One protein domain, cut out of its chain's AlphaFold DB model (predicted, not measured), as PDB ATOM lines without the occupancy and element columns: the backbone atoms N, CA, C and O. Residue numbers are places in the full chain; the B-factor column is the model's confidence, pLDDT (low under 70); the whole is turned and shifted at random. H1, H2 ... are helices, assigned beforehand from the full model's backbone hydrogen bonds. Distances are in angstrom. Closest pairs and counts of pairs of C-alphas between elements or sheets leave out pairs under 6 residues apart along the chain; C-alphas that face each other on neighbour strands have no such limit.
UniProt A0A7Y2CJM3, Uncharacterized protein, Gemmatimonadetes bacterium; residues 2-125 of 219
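This is residues 2 to 125 of the 219 residues of an uncharacterized protein of Gemmatimonadetes bacterium (UniProt A0A7Y2CJM3). A compact core of crossed helices: H1 and H4 run side by side, H3 crosses them at a steep tilt, and H5 packs on H4 and H1. H7, the longest helix, packs on H3 and H4 with its earlier part, while small H2 lies off toward the opposite end of the long axis and touches no helix. The printed part has 124 residues with seven named helices, H1 to H7 in order, and no named strand: all helix. It is compact, with a radius of gyration of the C-alphas of 14.0 A and spans of 47 by 30 by 24 A.

Start with H1, residues 3 to 15; it touches H4, residues 55 to 66, at a shallow tilt of 6 degrees, the same way, closest at the C-alphas of Ala 13 and Leu 63, 7.2 A. H2 is residues 22 to 28. In H3, residues 35 to 50, look at C-alpha 48, 5.7 A from C-alpha 55 of H4, their closest pair; the tilt is steep, 63 degrees. H5, residues 75 to 81, touches H4, closest at C-alphas 60 and 77, 4.0 A. H6, residues 96 to 99, touches residues 37 to 42 of H3 alone, closest at C-alphas 38 and 97, 4.6 A. H7, residues 105 to 123, touches H3, closest at C-alphas 49 and 107, 5.1 A. Every O i to N i+4 pair is within hydrogen-bond range in H1, H3, H4, H5 and H7; H2 has 1 of 3, and 1 of 4 O i to N i+3 pairs; H6 is too short.

Find C-alpha 3 at (178.201, 164.817, 214.482), where H1 begins its 18.0 A. H3 spans 22.1 A, H4 16.2 A, and H7 26.4 A, ending at (197.672, 161.779, 211.797).

The C-alphas of Asp 28 and Ala 125 are farthest apart, 47.8 A. The printed part has no cut; the link from H5 to H6 is long. Residues 19 to 25 and 32 are under pLDDT 70.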
ATOM      1  N   ASN A   2     182.660 166.831 213.775       97.75
ATOM      2  CA  ASN A   2     181.762 166.267 214.798       97.75
ATOM      3  C   ASN A   2     180.392 165.905 214.184       97.75
ATOM      4  O   ASN A   2     180.151 166.208 213.016       97.75
ATOM      5  N   GLY A   3     179.522 165.247 214.955       97.00
ATOM      6  CA  GLY A   3     178.201 164.817 214.482       97.00
ATOM      7  C   GLY A   3     177.296 165.968 214.032       97.00
ATOM      8  O   GLY A   3     176.789 165.930 212.918       97.00
ATOM      9  N   SER A   4     177.179 167.039 214.823       94.88
ATOM     10  CA  SER A   4     176.430 168.251 214.434       94.88
ATOM     11  C   SER A   4     176.870 168.847 213.089       94.88
ATOM     12  O   SER A   4     176.018 169.132 212.252       94.88
ATOM     13  N   ALA A   5     178.175 168.969 212.823       96.88
ATOM     14  CA  ALA A   5     178.645 169.447 211.520       96.88
ATOM     15  C   ALA A   5     178.254 168.495 210.377       96.88
ATOM     16  O   ALA A   5     177.915 168.959 209.295       96.88
ATOM     17  N   ALA A   6     178.262 167.179 210.617       98.00
ATOM     18  CA  ALA A   6     177.828 166.198 209.624       98.00
ATOM     19  C   ALA A   6     176.314 166.265 209.357       98.00
ATOM     20  O   ALA A   6     175.900 166.144 208.207       98.00
ATOM     21  N   ILE A   7     175.499 166.505 210.393       96.75
ATOM     22  CA  ILE A   7     174.057 166.760 210.256       96.75
ATOM     23  C   ILE A   7     173.827 167.956 209.331       96.75
ATOM     24  O   ILE A   7     173.136 167.825 208.324       96.75
ATOM     25  N   HIS A   8     174.441 169.102 209.638       95.69
ATOM     26  CA  HIS A   8     174.259 170.320 208.845       95.69
ATOM     27  C   HIS A   8     174.794 170.175 207.419       95.69
ATOM     28  O   HIS A   8     174.154 170.659 206.490       95.69
ATOM     29  N   ASP A   9     175.916 169.479 207.221       97.62
ATOM     30  CA  ASP A   9     176.452 169.199 205.884       97.62
ATOM     31  C   ASP A   9     175.467 168.375 205.039       97.62
ATOM     32  O   ASP A   9     175.208 168.720 203.887       97.62
ATOM     33  N   VAL A  10     174.847 167.346 205.628       97.44
ATOM     34  CA  VAL A  10     173.807 166.532 204.971       97.44
ATOM     35  C   VAL A  10     172.552 167.349 204.676       97.44
ATOM     36  O   VAL A  10     171.999 167.251 203.581       97.44
ATOM     37  N   GLU A  11     172.092 168.175 205.615       95.81
ATOM     38  CA  GLU A  11     170.927 169.039 205.397       95.81
ATOM     39  C   GLU A  11     171.168 170.041 204.272       95.81
ATOM     40  O   GLU A  11     170.318 170.201 203.398       95.81
ATOM     41  N   VAL A  12     172.344 170.670 204.240       95.94
ATOM     42  CA  VAL A  12     172.727 171.575 203.157       95.94
ATOM     43  C   VAL A  12     172.815 170.820 201.833       95.94
ATOM     44  O   VAL A  12     172.269 171.303 200.845       95.94
ATOM     45  N   ALA A  13     173.407 169.622 201.805       97.12
ATOM     46  CA  ALA A  13     173.502 168.802 200.597       97.12
ATOM     47  C   ALA A  13     172.128 168.450 200.001       97.12
ATOM     48  O   ALA A  13     171.956 168.455 198.779       97.12
ATOM     49  N   ARG A  14     171.151 168.135 200.861       95.38
ATOM     50  CA  ARG A  14     169.818 167.671 200.447       95.38
ATOM     51  C   ARG A  14     168.839 168.825 200.211       95.38
ATOM     52  O   ARG A  14     168.068 168.775 199.258       95.38
ATOM     53  N   ASN A  15     168.911 169.881 201.023       93.62
ATOM     54  CA  ASN A  15     167.886 170.931 201.106       93.62
ATOM     55  C   ASN A  15     168.398 172.350 200.799       93.62
ATOM     56  O   ASN A  15     167.598 173.284 200.739       93.62
ATOM     57  N   GLY A  16     169.715 172.547 200.676       91.31
ATOM     58  CA  GLY A  16     170.342 173.855 200.436       91.31
ATOM     59  C   GLY A  16     170.373 174.784 201.657       91.31
ATOM     60  O   GLY A  16     170.805 175.930 201.547       91.31
ATOM     61  N   ARG A  17     169.905 174.314 202.818       87.69
ATOM     62  CA  ARG A  17     169.857 175.046 204.093       87.69
ATOM     63  C   ARG A  17     169.828 174.072 205.267       87.69
ATOM     64  O   ARG A  17     169.377 172.940 205.108       87.69
ATOM     65  N   THR A  18     170.241 174.537 206.441       83.75
ATOM     66  CA  THR A  18     170.039 173.808 207.699       83.75
ATOM     67  C   THR A  18     168.569 173.877 208.126       83.75
ATOM     68  O   THR A  18     167.849 174.812 207.757       83.75
ATOM     69  N   SER A  19     168.098 172.869 208.863       67.06
ATOM     70  CA  SER A  19     166.672 172.708 209.196       67.06
ATOM     71  C   SER A  19     166.272 173.229 210.588       67.06
ATOM     72  O   SER A  19     165.108 173.139 210.977       67.06
ATOM     73  N   GLU A  20     167.205 173.818 211.339       60.56
ATOM     74  CA  GLU A  20     167.031 174.071 212.773       60.56
ATOM     75  C   GLU A  20     166.679 175.531 213.123       60.56
ATOM     76  O   GLU A  20     167.500 176.437 212.978       60.56
ATOM     77  N   ILE A  21     165.489 175.744 213.707       61.59
ATOM     78  CA  ILE A  21     165.170 176.922 214.537       61.59
ATOM     79  C   ILE A  21     165.096 176.459 215.999       61.59
ATOM     80  O   ILE A  21     164.058 176.009 216.485       61.59
ATOM     81  N   VAL A  22     166.231 176.540 216.699       65.69
ATOM     82  CA  VAL A  22     166.419 175.977 218.052       65.69
ATOM     83  C   VAL A  22     165.422 176.546 219.069       65.69
ATOM     84  O   VAL A  22     164.825 175.805 219.847       65.69
ATOM     85  N   GLU A  23     165.231 177.867 219.075       60.12
ATOM     86  CA  GLU A  23     164.447 178.554 220.110       60.12
ATOM     87  C   GLU A  23     162.949 178.215 220.058       60.12
ATOM     88  O   GLU A  23     162.288 178.139 221.096       60.12
ATOM     89  N   GLU A  24     162.407 178.002 218.859       65.94
ATOM     90  CA  GLU A  24     160.997 177.662 218.667       65.94
ATOM     91  C   GLU A  24     160.743 176.188 218.988       65.94
ATOM     92  O   GLU A  24     159.856 175.889 219.789       65.94
ATOM     93  N   GLY A  25     161.580 175.279 218.472       67.88
ATOM     94  CA  GLY A  25     161.385 173.839 218.655       67.88
ATOM     95  C   GLY A  25     161.638 173.329 220.078       67.88
ATOM     96  O   GLY A  25     161.170 172.253 220.446       67.88
ATOM     97  N   LEU A  26     162.368 174.074 220.917       72.31
ATOM     98  CA  LEU A  26     162.535 173.711 222.330       72.31
ATOM     99  C   LEU A  26     161.253 173.918 223.148       72.31
ATOM    100  O   LEU A  26     161.081 173.262 224.175       72.31
ATOM    101  N   LYS A  27     160.358 174.820 222.723       72.50
ATOM    102  CA  LYS A  27     159.129 175.140 223.473       72.50
ATOM    103  C   LYS A  27     158.095 174.021 223.395       72.50
ATOM    104  O   LYS A  27     157.337 173.841 224.345       72.50
ATOM    105  N   ASP A  28     158.069 173.287 222.288       79.31
ATOM    106  CA  ASP A  28     157.102 172.218 222.021       79.31
ATOM    107  C   ASP A  28     157.741 170.827 221.857       79.31
ATOM    108  O   ASP A  28     157.025 169.838 221.703       79.31
ATOM    109  N   GLY A  29     159.073 170.730 221.940       74.12
ATOM    110  CA  GLY A  29     159.816 169.474 221.829       74.12
ATOM    111  C   GLY A  29     160.040 168.997 220.392       74.12
ATOM    112  O   GLY A  29     160.479 167.866 220.196       74.12
ATOM    113  N   THR A  30     159.756 169.829 219.386       75.50
ATOM    114  CA  THR A  30     160.001 169.503 217.972       75.50
ATOM    115  C   THR A  30     161.456 169.712 217.544       75.50
ATOM    116  O   THR A  30     161.856 169.246 216.473       75.50
ATOM    117  N   PHE A  31     162.278 170.365 218.375       72.69
ATOM    118  CA  PHE A  31     163.694 170.574 218.082       72.69
ATOM    119  C   PHE A  31     164.432 169.244 217.870       72.69
ATOM    120  O   PHE A  31     164.462 168.373 218.742       72.69
ATOM    121  N   GLY A  32     165.052 169.103 216.697       66.50
ATOM    122  CA  GLY A  32     165.809 167.910 216.337       66.50
ATOM    123  C   GLY A  32     164.964 166.699 215.920       66.50
ATOM    124  O   GLY A  32     165.514 165.615 215.753       66.50
ATOM    125  N   MET A  33     163.648 166.864 215.730       76.25
ATOM    126  CA  MET A  33     162.717 165.772 215.395       76.25
ATOM    127  C   MET A  33     162.469 165.608 213.884       76.25
ATOM    128  O   MET A  33     161.505 164.960 213.473       76.25
ATOM    129  N   ALA A  34     163.326 166.187 213.037       81.12
ATOM    130  CA  ALA A  34     163.235 166.045 211.587       81.12
ATOM    131  C   ALA A  34     163.502 164.589 211.166       81.12
ATOM    132  O   ALA A  34     164.642 164.118 211.138       81.12
ATOM    133  N   ARG A  35     162.423 163.875 210.823       84.75
ATOM    134  CA  ARG A  35     162.452 162.449 210.471       84.75
ATOM    135  C   ARG A  35     163.411 162.145 209.322       84.75
ATOM    136  O   ARG A  35     164.208 161.225 209.434       84.75
ATOM    137  N   GLU A  36     163.371 162.934 208.253       88.12
ATOM    138  CA  GLU A  36     164.158 162.690 207.036       88.12
ATOM    139  C   GLU A  36     165.672 162.779 207.281       88.12
ATOM    140  O   GLU A  36     166.434 161.970 206.748       88.12
ATOM    141  N   THR A  37     166.115 163.740 208.102       91.50
ATOM    142  CA  THR A  37     167.523 163.884 208.501       91.50
ATOM    143  C   THR A  37     167.948 162.722 209.398       91.50
ATOM    144  O   THR A  37     169.000 162.118 209.179       91.50
ATOM    145  N   ALA A  38     167.114 162.370 210.382       93.44
ATOM    146  CA  ALA A  38     167.403 161.278 211.305       93.44
ATOM    147  C   ALA A  38     167.435 159.910 210.612       93.44
ATOM    148  O   ALA A  38     168.325 159.109 210.893       93.44
ATOM    149  N   GLU A  39     166.501 159.633 209.703       94.94
ATOM    150  CA  GLU A  39     166.478 158.394 208.922       94.94
ATOM    151  C   GLU A  39     167.725 158.272 208.045       94.94
ATOM    152  O   GLU A  39     168.355 157.215 208.048       94.94
ATOM    153  N   PHE A  40     168.137 159.344 207.359       97.00
ATOM    154  CA  PHE A  40     169.327 159.318 206.506       97.00
ATOM    155  C   PHE A  40     170.608 159.028 207.308       97.00
ATOM    156  O   PHE A  40     171.364 158.120 206.962       97.00
ATOM    157  N   LEU A  41     170.834 159.748 208.412       97.56
ATOM    158  CA  LEU A  41     172.038 159.594 209.240       97.56
ATOM    159  C   LEU A  41     172.097 158.249 209.964       97.56
ATOM    160  O   LEU A  41     173.154 157.619 210.001       97.56
ATOM    161  N   ASN A  42     170.975 157.789 210.520       97.81
ATOM    162  CA  ASN A  42     170.939 156.499 211.201       97.81
ATOM    163  C   ASN A  42     171.088 155.335 210.206       97.81
ATOM    164  O   ASN A  42     171.845 154.404 210.471       97.81
ATOM    165  N   THR A  43     170.489 155.436 209.012       98.31
ATOM    166  CA  THR A  43     170.721 154.467 207.923       98.31
ATOM    167  C   THR A  43     172.188 154.455 207.496       98.31
ATOM    168  O   THR A  43     172.748 153.389 207.240       98.31
ATOM    169  N   ALA A  44     172.843 155.620 207.446       98.56
ATOM    170  CA  ALA A  44     174.268 155.700 207.149       98.56
ATOM    171  C   ALA A  44     175.126 155.026 208.226       98.56
ATOM    172  O   ALA A  44     176.080 154.333 207.882       98.56
ATOM    173  N   ALA A  45     174.778 155.171 209.507       98.56
ATOM    174  CA  ALA A  45     175.459 154.467 210.592       98.56
ATOM    175  C   ALA A  45     175.303 152.942 210.470       98.56
ATOM    176  O   ALA A  45     176.302 152.226 210.558       98.56
ATOM    177  N   ASP A  46     174.090 152.451 210.199       98.62
ATOM    178  CA  ASP A  46     173.817 151.021 209.997       98.62
ATOM    179  C   ASP A  46     174.576 150.462 208.789       98.62
ATOM    180  O   ASP A  46     175.229 149.417 208.877       98.62
ATOM    181  N   ARG A  47     174.556 151.188 207.665       98.56
ATOM    182  CA  ARG A  47     175.312 150.830 206.461       98.56
ATOM    183  C   ARG A  47     176.814 150.810 206.730       98.56
ATOM    184  O   ARG A  47     177.480 149.863 206.320       98.56
ATOM    185  N   ALA A  48     177.336 151.820 207.423       98.56
ATOM    186  CA  ALA A  48     178.755 151.916 207.748       98.56
ATOM    187  C   ALA A  48     179.207 150.767 208.657       98.56
ATOM    188  O   ALA A  48     180.269 150.180 208.446       98.56
ATOM    189  N   ALA A  49     178.382 150.409 209.642       98.31
ATOM    190  CA  ALA A  49     178.643 149.276 210.517       98.31
ATOM    191  C   ALA A  49     178.633 147.948 209.745       98.31
ATOM    192  O   ALA A  49     179.575 147.167 209.873       98.31
ATOM    193  N   GLY A  50     177.624 147.716 208.900       98.00
ATOM    194  CA  GLY A  50     177.508 146.489 208.105       98.00
ATOM    195  C   GLY A  50     178.589 146.326 207.030       98.00
ATOM    196  O   GLY A  50     178.974 145.200 206.722       98.00
ATOM    197  N   ALA A  51     179.093 147.430 206.476       97.75
ATOM    198  CA  ALA A  51     180.146 147.436 205.458       97.75
ATOM    199  C   ALA A  51     181.566 147.599 206.033       97.75
ATOM    200  O   ALA A  51     182.530 147.627 205.269       97.75
ATOM    201  N   GLU A  52     181.704 147.741 207.355       97.19
ATOM    202  CA  GLU A  52     182.957 148.112 208.014       97.19
ATOM    203  C   GLU A  52     183.629 149.334 207.351       97.19
ATOM    204  O   GLU A  52     184.820 149.327 207.021       97.19
ATOM    205  N   THR A  53     182.879 150.418 207.171       98.19
ATOM    206  CA  THR A  53     183.367 151.718 206.673       98.19
ATOM    207  C   THR A  53     183.247 152.802 207.748       98.19
ATOM    208  O   THR A  53     182.700 152.588 208.833       98.19
ATOM    209  N   GLY A  54     183.850 153.963 207.490       98.44
ATOM    210  CA  GLY A  54     183.675 155.149 208.326       98.44
ATOM    211  C   GLY A  54     182.297 155.785 208.131       98.44
ATOM    212  O   GLY A  54     181.715 155.680 207.046       98.44
ATOM    213  N   LEU A  55     181.771 156.472 209.150       98.75
ATOM    214  CA  LEU A  55     180.500 157.190 209.027       98.75
ATOM    215  C   LEU A  55     180.621 158.333 208.009       98.75
ATOM    216  O   LEU A  55     179.746 158.491 207.163       98.75
ATOM    217  N   GLY A  56     181.722 159.090 208.040       98.62
ATOM    218  CA  GLY A  56     181.935 160.212 207.118       98.62
ATOM    219  C   GLY A  56     182.002 159.804 205.645       98.62
ATOM    220  O   GLY A  56     181.310 160.390 204.813       98.62
ATOM    221  N   GLU A  57     182.777 158.768 205.322       98.50
ATOM    222  CA  GLU A  57     182.839 158.197 203.966       98.50
ATOM    223  C   GLU A  57     181.469 157.687 203.499       98.50
ATOM    224  O   GLU A  57     181.057 157.942 202.365       98.50
ATOM    225  N   THR A  58     180.743 156.998 204.383       98.81
ATOM    226  CA  THR A  58     179.432 156.425 204.060       98.81
ATOM    227  C   THR A  58     178.399 157.514 203.788       98.81
ATOM    228  O   THR A  58     177.678 157.425 202.798       98.81
ATOM    229  N   LEU A  59     178.369 158.574 204.601       98.75
ATOM    230  CA  LEU A  59     177.497 159.730 204.379       98.75
ATOM    231  C   LEU A  59     177.793 160.413 203.041       98.75
ATOM    232  O   LEU A  59     176.873 160.650 202.263       98.75
ATOM    233  N   GLY A  60     179.068 160.684 202.748       98.62
ATOM    234  CA  GLY A  60     179.468 161.290 201.477       98.62
ATOM    235  C   GLY A  60     179.075 160.436 200.272       98.62
ATOM    236  O   GLY A  60     178.519 160.948 199.304       98.62
ATOM    237  N   THR A  61     179.284 159.121 200.361       98.62
ATOM    238  CA  THR A  61     178.894 158.165 199.315       98.62
ATOM    239  C   THR A  61     177.379 158.133 199.119       98.62
ATOM    240  O   THR A  61     176.907 158.218 197.990       98.62
ATOM    241  N   MET A  62     176.607 158.082 200.208       98.69
ATOM    242  CA  MET A  62     175.143 158.089 200.145       98.69
ATOM    243  C   MET A  62     174.588 159.371 199.521       98.69
ATOM    244  O   MET A  62     173.653 159.293 198.729       98.69
ATOM    245  N   LEU A  63     175.174 160.536 199.821       98.69
ATOM    246  CA  LEU A  63     174.775 161.806 199.203       98.69
ATOM    247  C   LEU A  63     174.993 161.805 197.683       98.69
ATOM    248  O   LEU A  63     174.165 162.330 196.937       98.69
ATOM    249  N   LEU A  64     176.097 161.213 197.218       98.50
ATOM    250  CA  LEU A  64     176.384 161.080 195.788       98.50
ATOM    251  C   LEU A  64     175.448 160.070 195.110       98.50
ATOM    252  O   LEU A  64     174.957 160.341 194.018       98.50
ATOM    253  N   GLU A  65     175.173 158.935 195.757       98.31
ATOM    254  CA  GLU A  65     174.261 157.901 195.250       98.31
ATOM    255  C   GLU A  65     172.802 158.378 195.170       98.31
ATOM    256  O   GLU A  65     172.113 158.060 194.202       98.31
ATOM    257  N   GLU A  66     172.332 159.157 196.151       97.19
ATOM    258  CA  GLU A  66     171.000 159.789 196.133       97.19
ATOM    259  C   GLU A  66     170.894 160.856 195.028       97.19
ATOM    260  O   GLU A  66     169.792 161.210 194.609       97.19
ATOM    261  N   GLY A  67     172.027 161.371 194.535       97.50
ATOM    262  CA  GLY A  67     172.050 162.517 193.631       97.50
ATOM    263  C   GLY A  67     171.584 163.791 194.334       97.50
ATOM    264  O   GLY A  67     170.798 164.552 193.765       97.50
ATOM    265  N   ALA A  68     172.037 164.007 195.578       97.00
ATOM    266  CA  ALA A  68     171.596 165.123 196.408       97.00
ATOM    267  C   ALA A  68     171.745 166.471 195.657       97.00
ATOM    268  O   ALA A  68     172.836 166.766 195.149       97.00
ATOM    269  N   PRO A  69     170.691 167.313 195.582       97.00
ATOM    270  CA  PRO A  69     170.659 168.477 194.686       97.00
ATOM    271  C   PRO A  69     171.793 169.488 194.896       97.00
ATOM    272  O   PRO A  69     172.191 170.189 193.965       97.00
ATOM    273  N   HIS A  70     172.324 169.559 196.116       97.50
ATOM    274  CA  HIS A  70     173.380 170.482 196.517       97.50
ATOM    275  C   HIS A  70     174.653 169.746 196.966       97.50
ATOM    276  O   HIS A  70     175.451 170.293 197.725       97.50
ATOM    277  N   ALA A  71     174.899 168.526 196.471       96.75
ATOM    278  CA  ALA A  71     176.106 167.754 196.792       96.75
ATOM    279  C   ALA A  71     177.419 168.526 196.539       96.75
ATOM    280  O   ALA A  71     178.401 168.325 197.246       96.75
ATOM    281  N   SER A  72     177.430 169.454 195.575       95.50
ATOM    282  CA  SER A  72     178.604 170.277 195.236       95.50
ATOM    283  C   SER A  72     179.082 171.224 196.344       95.50
ATOM    284  O   SER A  72     180.231 171.657 196.304       95.50
ATOM    285  N   VAL A  73     178.232 171.552 197.323       95.75
ATOM    286  CA  VAL A  73     178.599 172.404 198.469       95.75
ATOM    287  C   VAL A  73     178.781 171.614 199.768       95.75
ATOM    288  O   VAL A  73     179.130 172.198 200.789       95.75
ATOM    289  N   SER A  74     178.575 170.295 199.734       98.00
ATOM    290  CA  SER A  74     178.813 169.405 200.873       98.00
ATOM    291  C   SER A  74     180.276 168.987 200.939       98.00
ATOM    292  O   SER A  74     180.861 168.524 199.954       98.00
ATOM    293  N   LEU A  75     180.864 169.106 202.129       97.75
ATOM    294  CA  LEU A  75     182.212 168.630 202.411       97.75
ATOM    295  C   LEU A  75     182.280 167.103 202.359       97.75
ATOM    296  O   LEU A  75     183.261 166.570 201.843       97.75
ATOM    297  N   LEU A  76     181.261 166.396 202.861       98.69
ATOM    298  CA  LEU A  76     181.231 164.931 202.853       98.69
ATOM    299  C   LEU A  76     181.126 164.381 201.425       98.69
ATOM    300  O   LEU A  76     181.913 163.511 201.048       98.69
ATOM    301  N   ALA A  77     180.212 164.916 200.613       98.56
ATOM    302  CA  ALA A  77     180.054 164.507 199.219       98.56
ATOM    303  C   ALA A  77     181.294 164.862 198.381       98.56
ATOM    304  O   ALA A  77     181.784 164.028 197.619       98.56
ATOM    305  N   SER A  78     181.858 166.061 198.567       98.44
ATOM    306  CA  SER A  78     183.090 166.473 197.877       98.44
ATOM    307  C   SER A  78     184.285 165.597 198.256       98.44
ATOM    308  O   SER A  78     185.070 165.214 197.389       98.44
ATOM    309  N   ALA A  79     184.416 165.238 199.537       98.38
ATOM    310  CA  ALA A  79     185.472 164.348 200.010       98.38
ATOM    311  C   ALA A  79     185.340 162.944 199.401       98.38
ATOM    312  O   ALA A  79     186.324 162.415 198.881       98.38
ATOM    313  N   ALA A  80     184.124 162.386 199.376       98.38
ATOM    314  CA  ALA A  80     183.852 161.101 198.736       98.38
ATOM    315  C   ALA A  80     184.178 161.127 197.231       98.38
ATOM    316  O   ALA A  80     184.896 160.253 196.746       98.38
ATOM    317  N   ALA A  81     183.745 162.164 196.507       98.25
ATOM    318  CA  ALA A  81     184.028 162.318 195.078       98.25
ATOM    319  C   ALA A  81     185.534 162.445 194.777       98.25
ATOM    320  O   ALA A  81     186.006 161.955 193.752       98.25
ATOM    321  N   ALA A  82     186.293 163.077 195.677       98.06
ATOM    322  CA  ALA A  82     187.737 163.261 195.549       98.06
ATOM    323  C   ALA A  82     188.573 162.078 196.083       98.06
ATOM    324  O   ALA A  82     189.802 162.126 196.013       98.06
ATOM    325  N   GLY A  83     187.949 161.040 196.656       97.31
ATOM    326  CA  GLY A  83     188.667 159.951 197.331       97.31
ATOM    327  C   GLY A  83     189.445 160.406 198.575       97.31
ATOM    328  O   GLY A  83     190.421 159.768 198.980       97.31
ATOM    329  N   VAL A  84     189.041 161.528 199.178       97.88
ATOM    330  CA  VAL A  84     189.631 162.075 200.402       97.88
ATOM    331  C   VAL A  84     188.852 161.528 201.600       97.88
ATOM    332  O   VAL A  84     187.634 161.681 201.652       97.88
ATOM    333  N   PRO A  85     189.506 160.915 202.600       97.62
ATOM    334  CA  PRO A  85     188.788 160.390 203.754       97.62
ATOM    335  C   PRO A  85     188.128 161.498 204.571       97.62
ATOM    336  O   PRO A  85     188.806 162.397 205.074       97.62
ATOM    337  N   ALA A  86     186.820 161.373 204.763       98.44
ATOM    338  CA  ALA A  86     186.064 162.156 205.722       98.44
ATOM    339  C   ALA A  86     185.715 161.288 206.932       98.44
ATOM    340  O   ALA A  86     185.271 160.153 206.783       98.44
ATOM    341  N   THR A  87     185.897 161.840 208.131       98.75
ATOM    342  CA  THR A  87     185.567 161.168 209.391       98.75
ATOM    343  C   THR A  87     184.571 161.997 210.195       98.75
ATOM    344  O   THR A  87     184.673 163.230 210.254       98.75
ATOM    345  N   VAL A  88     183.616 161.336 210.840       98.75
ATOM    346  CA  VAL A  88     182.595 161.931 211.705       98.75
ATOM    347  C   VAL A  88     182.728 161.341 213.106       98.75
ATOM    348  O   VAL A  88     182.579 160.143 213.325       98.75
ATOM    349  N   HIS A  89     183.022 162.203 214.075       98.50
ATOM    350  CA  HIS A  89     183.200 161.822 215.471       98.50
ATOM    351  C   HIS A  89     181.959 162.209 216.265       98.50
ATOM    352  O   HIS A  89     181.792 163.359 216.685       98.50
ATOM    353  N   VAL A  90     181.084 161.223 216.426       98.12
ATOM    354  CA  VAL A  90     179.789 161.360 217.090       98.12
ATOM    355  C   VAL A  90     179.968 161.527 218.594       98.12
ATOM    356  O   VAL A  90     180.691 160.762 219.239       98.12
ATOM    357  N   ALA A  91     179.267 162.509 219.156       96.62
ATOM    358  CA  ALA A  91     179.108 162.660 220.593       96.62
ATOM    359  C   ALA A  91     177.722 162.138 220.987       96.62
ATOM    360  O   ALA A  91     176.696 162.788 220.769       96.62
ATOM    361  N   LEU A  92     177.707 160.927 221.545       95.75
ATOM    362  CA  LEU A  92     176.483 160.200 221.878       95.75
ATOM    363  C   LEU A  92     175.575 161.025 222.799       95.75
ATOM    364  O   LEU A  92     176.023 161.561 223.811       95.75
ATOM    365  N   GLY A  93     174.299 161.124 222.425       93.19
ATOM    366  CA  GLY A  93     173.290 161.911 223.136       93.19
ATOM    367  C   GLY A  93     173.316 163.418 222.858       93.19
ATOM    368  O   GLY A  93     172.462 164.123 223.383       93.19
ATOM    369  N   THR A  94     174.255 163.922 222.047       92.31
ATOM    370  CA  THR A  94     174.314 165.356 221.689       92.31
ATOM    371  C   THR A  94     173.738 165.658 220.310       92.31
ATOM    372  O   THR A  94     173.137 166.708 220.118       92.31
ATOM    373  N   ASP A  95     173.889 164.729 219.362       93.12
ATOM    374  CA  ASP A  95     173.373 164.905 218.006       93.12
ATOM    375  C   ASP A  95     171.861 164.647 217.963       93.12
ATOM    376  O   ASP A  95     171.377 163.668 218.542       93.12
ATOM    377  N   ILE A  96     171.120 165.500 217.248       90.25
ATOM    378  CA  ILE A  96     169.648 165.486 217.226       90.25
ATOM    379  C   ILE A  96     169.049 164.144 216.791       90.25
ATOM    380  O   ILE A  96     167.986 163.749 217.266       90.25
ATOM    381  N   VAL A  97     169.773 163.402 215.952       92.94
ATOM    382  CA  VAL A  97     169.323 162.138 215.360       92.94
ATOM    383  C   VAL A  97     169.268 160.981 216.357       92.94
ATOM    384  O   VAL A  97     168.624 159.973 216.072       92.94
ATOM    385  N   HIS A  98     169.880 161.133 217.537       94.88
ATOM    386  CA  HIS A  98     169.851 160.129 218.606       94.88
ATOM    387  C   HIS A  98     168.481 159.990 219.279       94.88
ATOM    388  O   HIS A  98     168.221 158.977 219.922       94.88
ATOM    389  N   GLN A  99     167.615 160.998 219.160       90.75
ATOM    390  CA  GLN A  99     166.264 160.964 219.730       90.75
ATOM    391  C   GLN A  99     165.323 160.058 218.921       90.75
ATOM    392  O   GLN A  99     164.259 159.668 219.401       90.75
ATOM    393  N   HIS A 100     165.706 159.723 217.686       92.56
ATOM    394  CA  HIS A 100     164.886 158.943 216.775       92.56
ATOM    395  C   HIS A 100     164.965 157.436 217.096       92.56
ATOM    396  O   HIS A 100     166.059 156.932 217.349       92.56
ATOM    397  N   PRO A 101     163.858 156.669 217.000       92.00
ATOM    398  CA  PRO A 101     163.856 155.225 217.278       92.00
ATOM    399  C   PRO A 101     164.816 154.397 216.413       92.00
ATOM    400  O   PRO A 101     165.186 153.294 216.794       92.00
ATOM    401  N   GLY A 102     165.203 154.924 215.250       92.75
ATOM    402  CA  GLY A 102     166.181 154.299 214.355       92.75
ATOM    403  C   GLY A 102     167.641 154.458 214.790       92.75
ATOM    404  O   GLY A 102     168.521 153.981 214.088       92.75
ATOM    405  N   ALA A 103     167.930 155.143 215.900       96.94
ATOM    406  CA  ALA A 103     169.296 155.333 216.373       96.94
ATOM    407  C   ALA A 103     169.850 154.057 217.030       96.94
ATOM    408  O   ALA A 103     169.658 153.806 218.222       96.94
ATOM    409  N   HIS A 104     170.598 153.261 216.266       97.56
ATOM    410  CA  HIS A 104     171.295 152.086 216.787       97.56
ATOM    411  C   HIS A 104     172.657 152.476 217.373       97.56
ATOM    412  O   HIS A 104     173.640 152.664 216.656       97.56
ATOM    413  N   GLY A 105     172.734 152.567 218.705       97.44
ATOM    414  CA  GLY A 105     173.963 152.960 219.409       97.44
ATOM    415  C   GLY A 105     175.181 152.089 219.081       97.44
ATOM    416  O   GLY A 105     176.300 152.599 219.043       97.44
ATOM    417  N   GLU A 106     174.974 150.801 218.789       98.06
ATOM    418  CA  GLU A 106     176.028 149.895 218.319       98.06
ATOM    419  C   GLU A 106     176.599 150.342 216.966       98.06
ATOM    420  O   GLU A 106     177.810 150.514 216.846       98.06
ATOM    421  N   ALA A 107     175.741 150.599 215.975       98.50
ATOM    422  CA  ALA A 107     176.161 151.017 214.640       98.50
ATOM    423  C   ALA A 107     176.827 152.401 214.650       98.50
ATOM    424  O   ALA A 107     177.888 152.608 214.050       98.50
ATOM    425  N   ILE A 108     176.251 153.341 215.404       98.56
ATOM    426  CA  ILE A 108     176.795 154.691 215.599       98.56
ATOM    427  C   ILE A 108     178.175 154.620 216.264       98.56
ATOM    428  O   ILE A 108     179.138 155.232 215.797       98.56
ATOM    429  N   GLY A 109     178.295 153.849 217.348       98.25
ATOM    430  CA  GLY A 109     179.555 153.662 218.059       98.25
ATOM    431  C   GLY A 109     180.617 152.984 217.193       98.25
ATOM    432  O   GLY A 109     181.759 153.444 217.159       98.25
ATOM    433  N   ALA A 110     180.245 151.928 216.463       98.56
ATOM    434  CA  ALA A 110     181.147 151.178 215.594       98.56
ATOM    435  C   ALA A 110     181.710 152.047 214.459       98.56
ATOM    436  O   ALA A 110     182.930 152.107 214.276       98.56
ATOM    437  N   SER A 111     180.840 152.763 213.744       98.69
ATOM    438  CA  SER A 111     181.225 153.620 212.617       98.69
ATOM    439  C   SER A 111     182.037 154.847 213.060       98.69
ATOM    440  O   SER A 111     183.093 155.121 212.485       98.69
ATOM    441  N   SER A 112     181.650 155.519 214.152       98.50
ATOM    442  CA  SER A 112     182.401 156.651 214.733       98.50
ATOM    443  C   SER A 112     183.778 156.233 215.278       98.50
ATOM    444  O   SER A 112     184.787 156.927 215.092       98.50
ATOM    445  N   LEU A 113     183.876 155.058 215.916       98.69
ATOM    446  CA  LEU A 113     185.161 154.516 216.369       98.69
ATOM    447  C   LEU A 113     186.055 154.103 215.192       98.69
ATOM    448  O   LEU A 113     187.282 154.233 215.261       98.69
ATOM    449  N   ARG A 114     185.467 153.616 214.096       98.75
ATOM    450  CA  ARG A 114     186.214 153.343 212.866       98.75
ATOM    451  C   ARG A 114     186.756 154.625 212.244       98.75
ATOM    452  O   ARG A 114     187.938 154.669 211.908       98.75
ATOM    453  N   ASP A 115     185.959 155.684 212.224       98.81
ATOM    454  CA  ASP A 115     186.386 157.025 211.827       98.81
ATOM    455  C   ASP A 115     187.549 157.555 212.676       98.81
ATOM    456  O   ASP A 115     188.492 158.147 212.150       98.81
ATOM    457  N   PHE A 116     187.566 157.279 213.985       98.81
ATOM    458  CA  PHE A 116     188.733 157.574 214.825       98.81
ATOM    459  C   PHE A 116     190.002 156.846 214.355       98.81
ATOM    460  O   PHE A 116     191.070 157.457 214.294       98.81
ATOM    461  N   ARG A 117     189.902 155.562 213.989       98.69
ATOM    462  CA  ARG A 117     191.049 154.781 213.488       98.69
ATOM    463  C   ARG A 117     191.550 155.312 212.143       98.69
ATOM    464  O   ARG A 117     192.760 155.427 211.959       98.69
ATOM    465  N   ILE A 118     190.636 155.683 211.244       98.62
ATOM    466  CA  ILE A 118     190.966 156.320 209.959       98.62
ATOM    467  C   ILE A 118     191.715 157.634 210.202       98.62
ATOM    468  O   ILE A 118     192.789 157.846 209.636       98.62
ATOM    469  N   LEU A 119     191.208 158.488 211.096       98.69
ATOM    470  CA  LEU A 119     191.873 159.741 211.447       98.69
ATOM    471  C   LEU A 119     193.256 159.502 212.068       98.69
ATOM    472  O   LEU A 119     194.211 160.170 211.683       98.69
ATOM    473  N   ALA A 120     193.395 158.544 212.989       98.69
ATOM    474  CA  ALA A 120     194.684 158.209 213.599       98.69
ATOM    475  C   ALA A 120     195.725 157.779 212.553       98.69
ATOM    476  O   ALA A 120     196.869 158.230 212.613       98.69
ATOM    477  N   ALA A 121     195.317 156.993 211.552       98.31
ATOM    478  CA  ALA A 121     196.183 156.624 210.433       98.31
ATOM    479  C   ALA A 121     196.612 157.840 209.592       98.31
ATOM    480  O   ALA A 121     197.755 157.905 209.145       98.31
ATOM    481  N   ARG A 122     195.738 158.839 209.405       98.06
ATOM    482  CA  ARG A 122     196.106 160.093 208.721       98.06
ATOM    483  C   ARG A 122     197.023 160.974 209.561       98.06
ATOM    484  O   ARG A 122     197.980 161.524 209.029       98.06
ATOM    485  N   VAL A 123     196.795 161.048 210.870       98.38
ATOM    486  CA  VAL A 123     197.672 161.779 211.797       98.38
ATOM    487  C   VAL A 123     199.067 161.145 211.874       98.38
ATOM    488  O   VAL A 123     200.047 161.864 212.043       98.38
ATOM    489  N   ALA A 124     199.195 159.832 211.674       98.25
ATOM    490  CA  ALA A 124     200.498 159.171 211.574       98.25
ATOM    491  C   ALA A 124     201.361 159.663 210.394       98.25
ATOM    492  O   ALA A 124     202.581 159.529 210.447       98.25
ATOM    493  N   ALA A 125     200.748 160.270 209.372       97.38
ATOM    494  CA  ALA A 125     201.421 160.872 208.220       97.38
ATOM    495  C   ALA A 125     201.486 162.415 208.289       97.38
ATOM    496  O   ALA A 125     201.730 163.065 207.277       97.38
TER     497      ALA A 125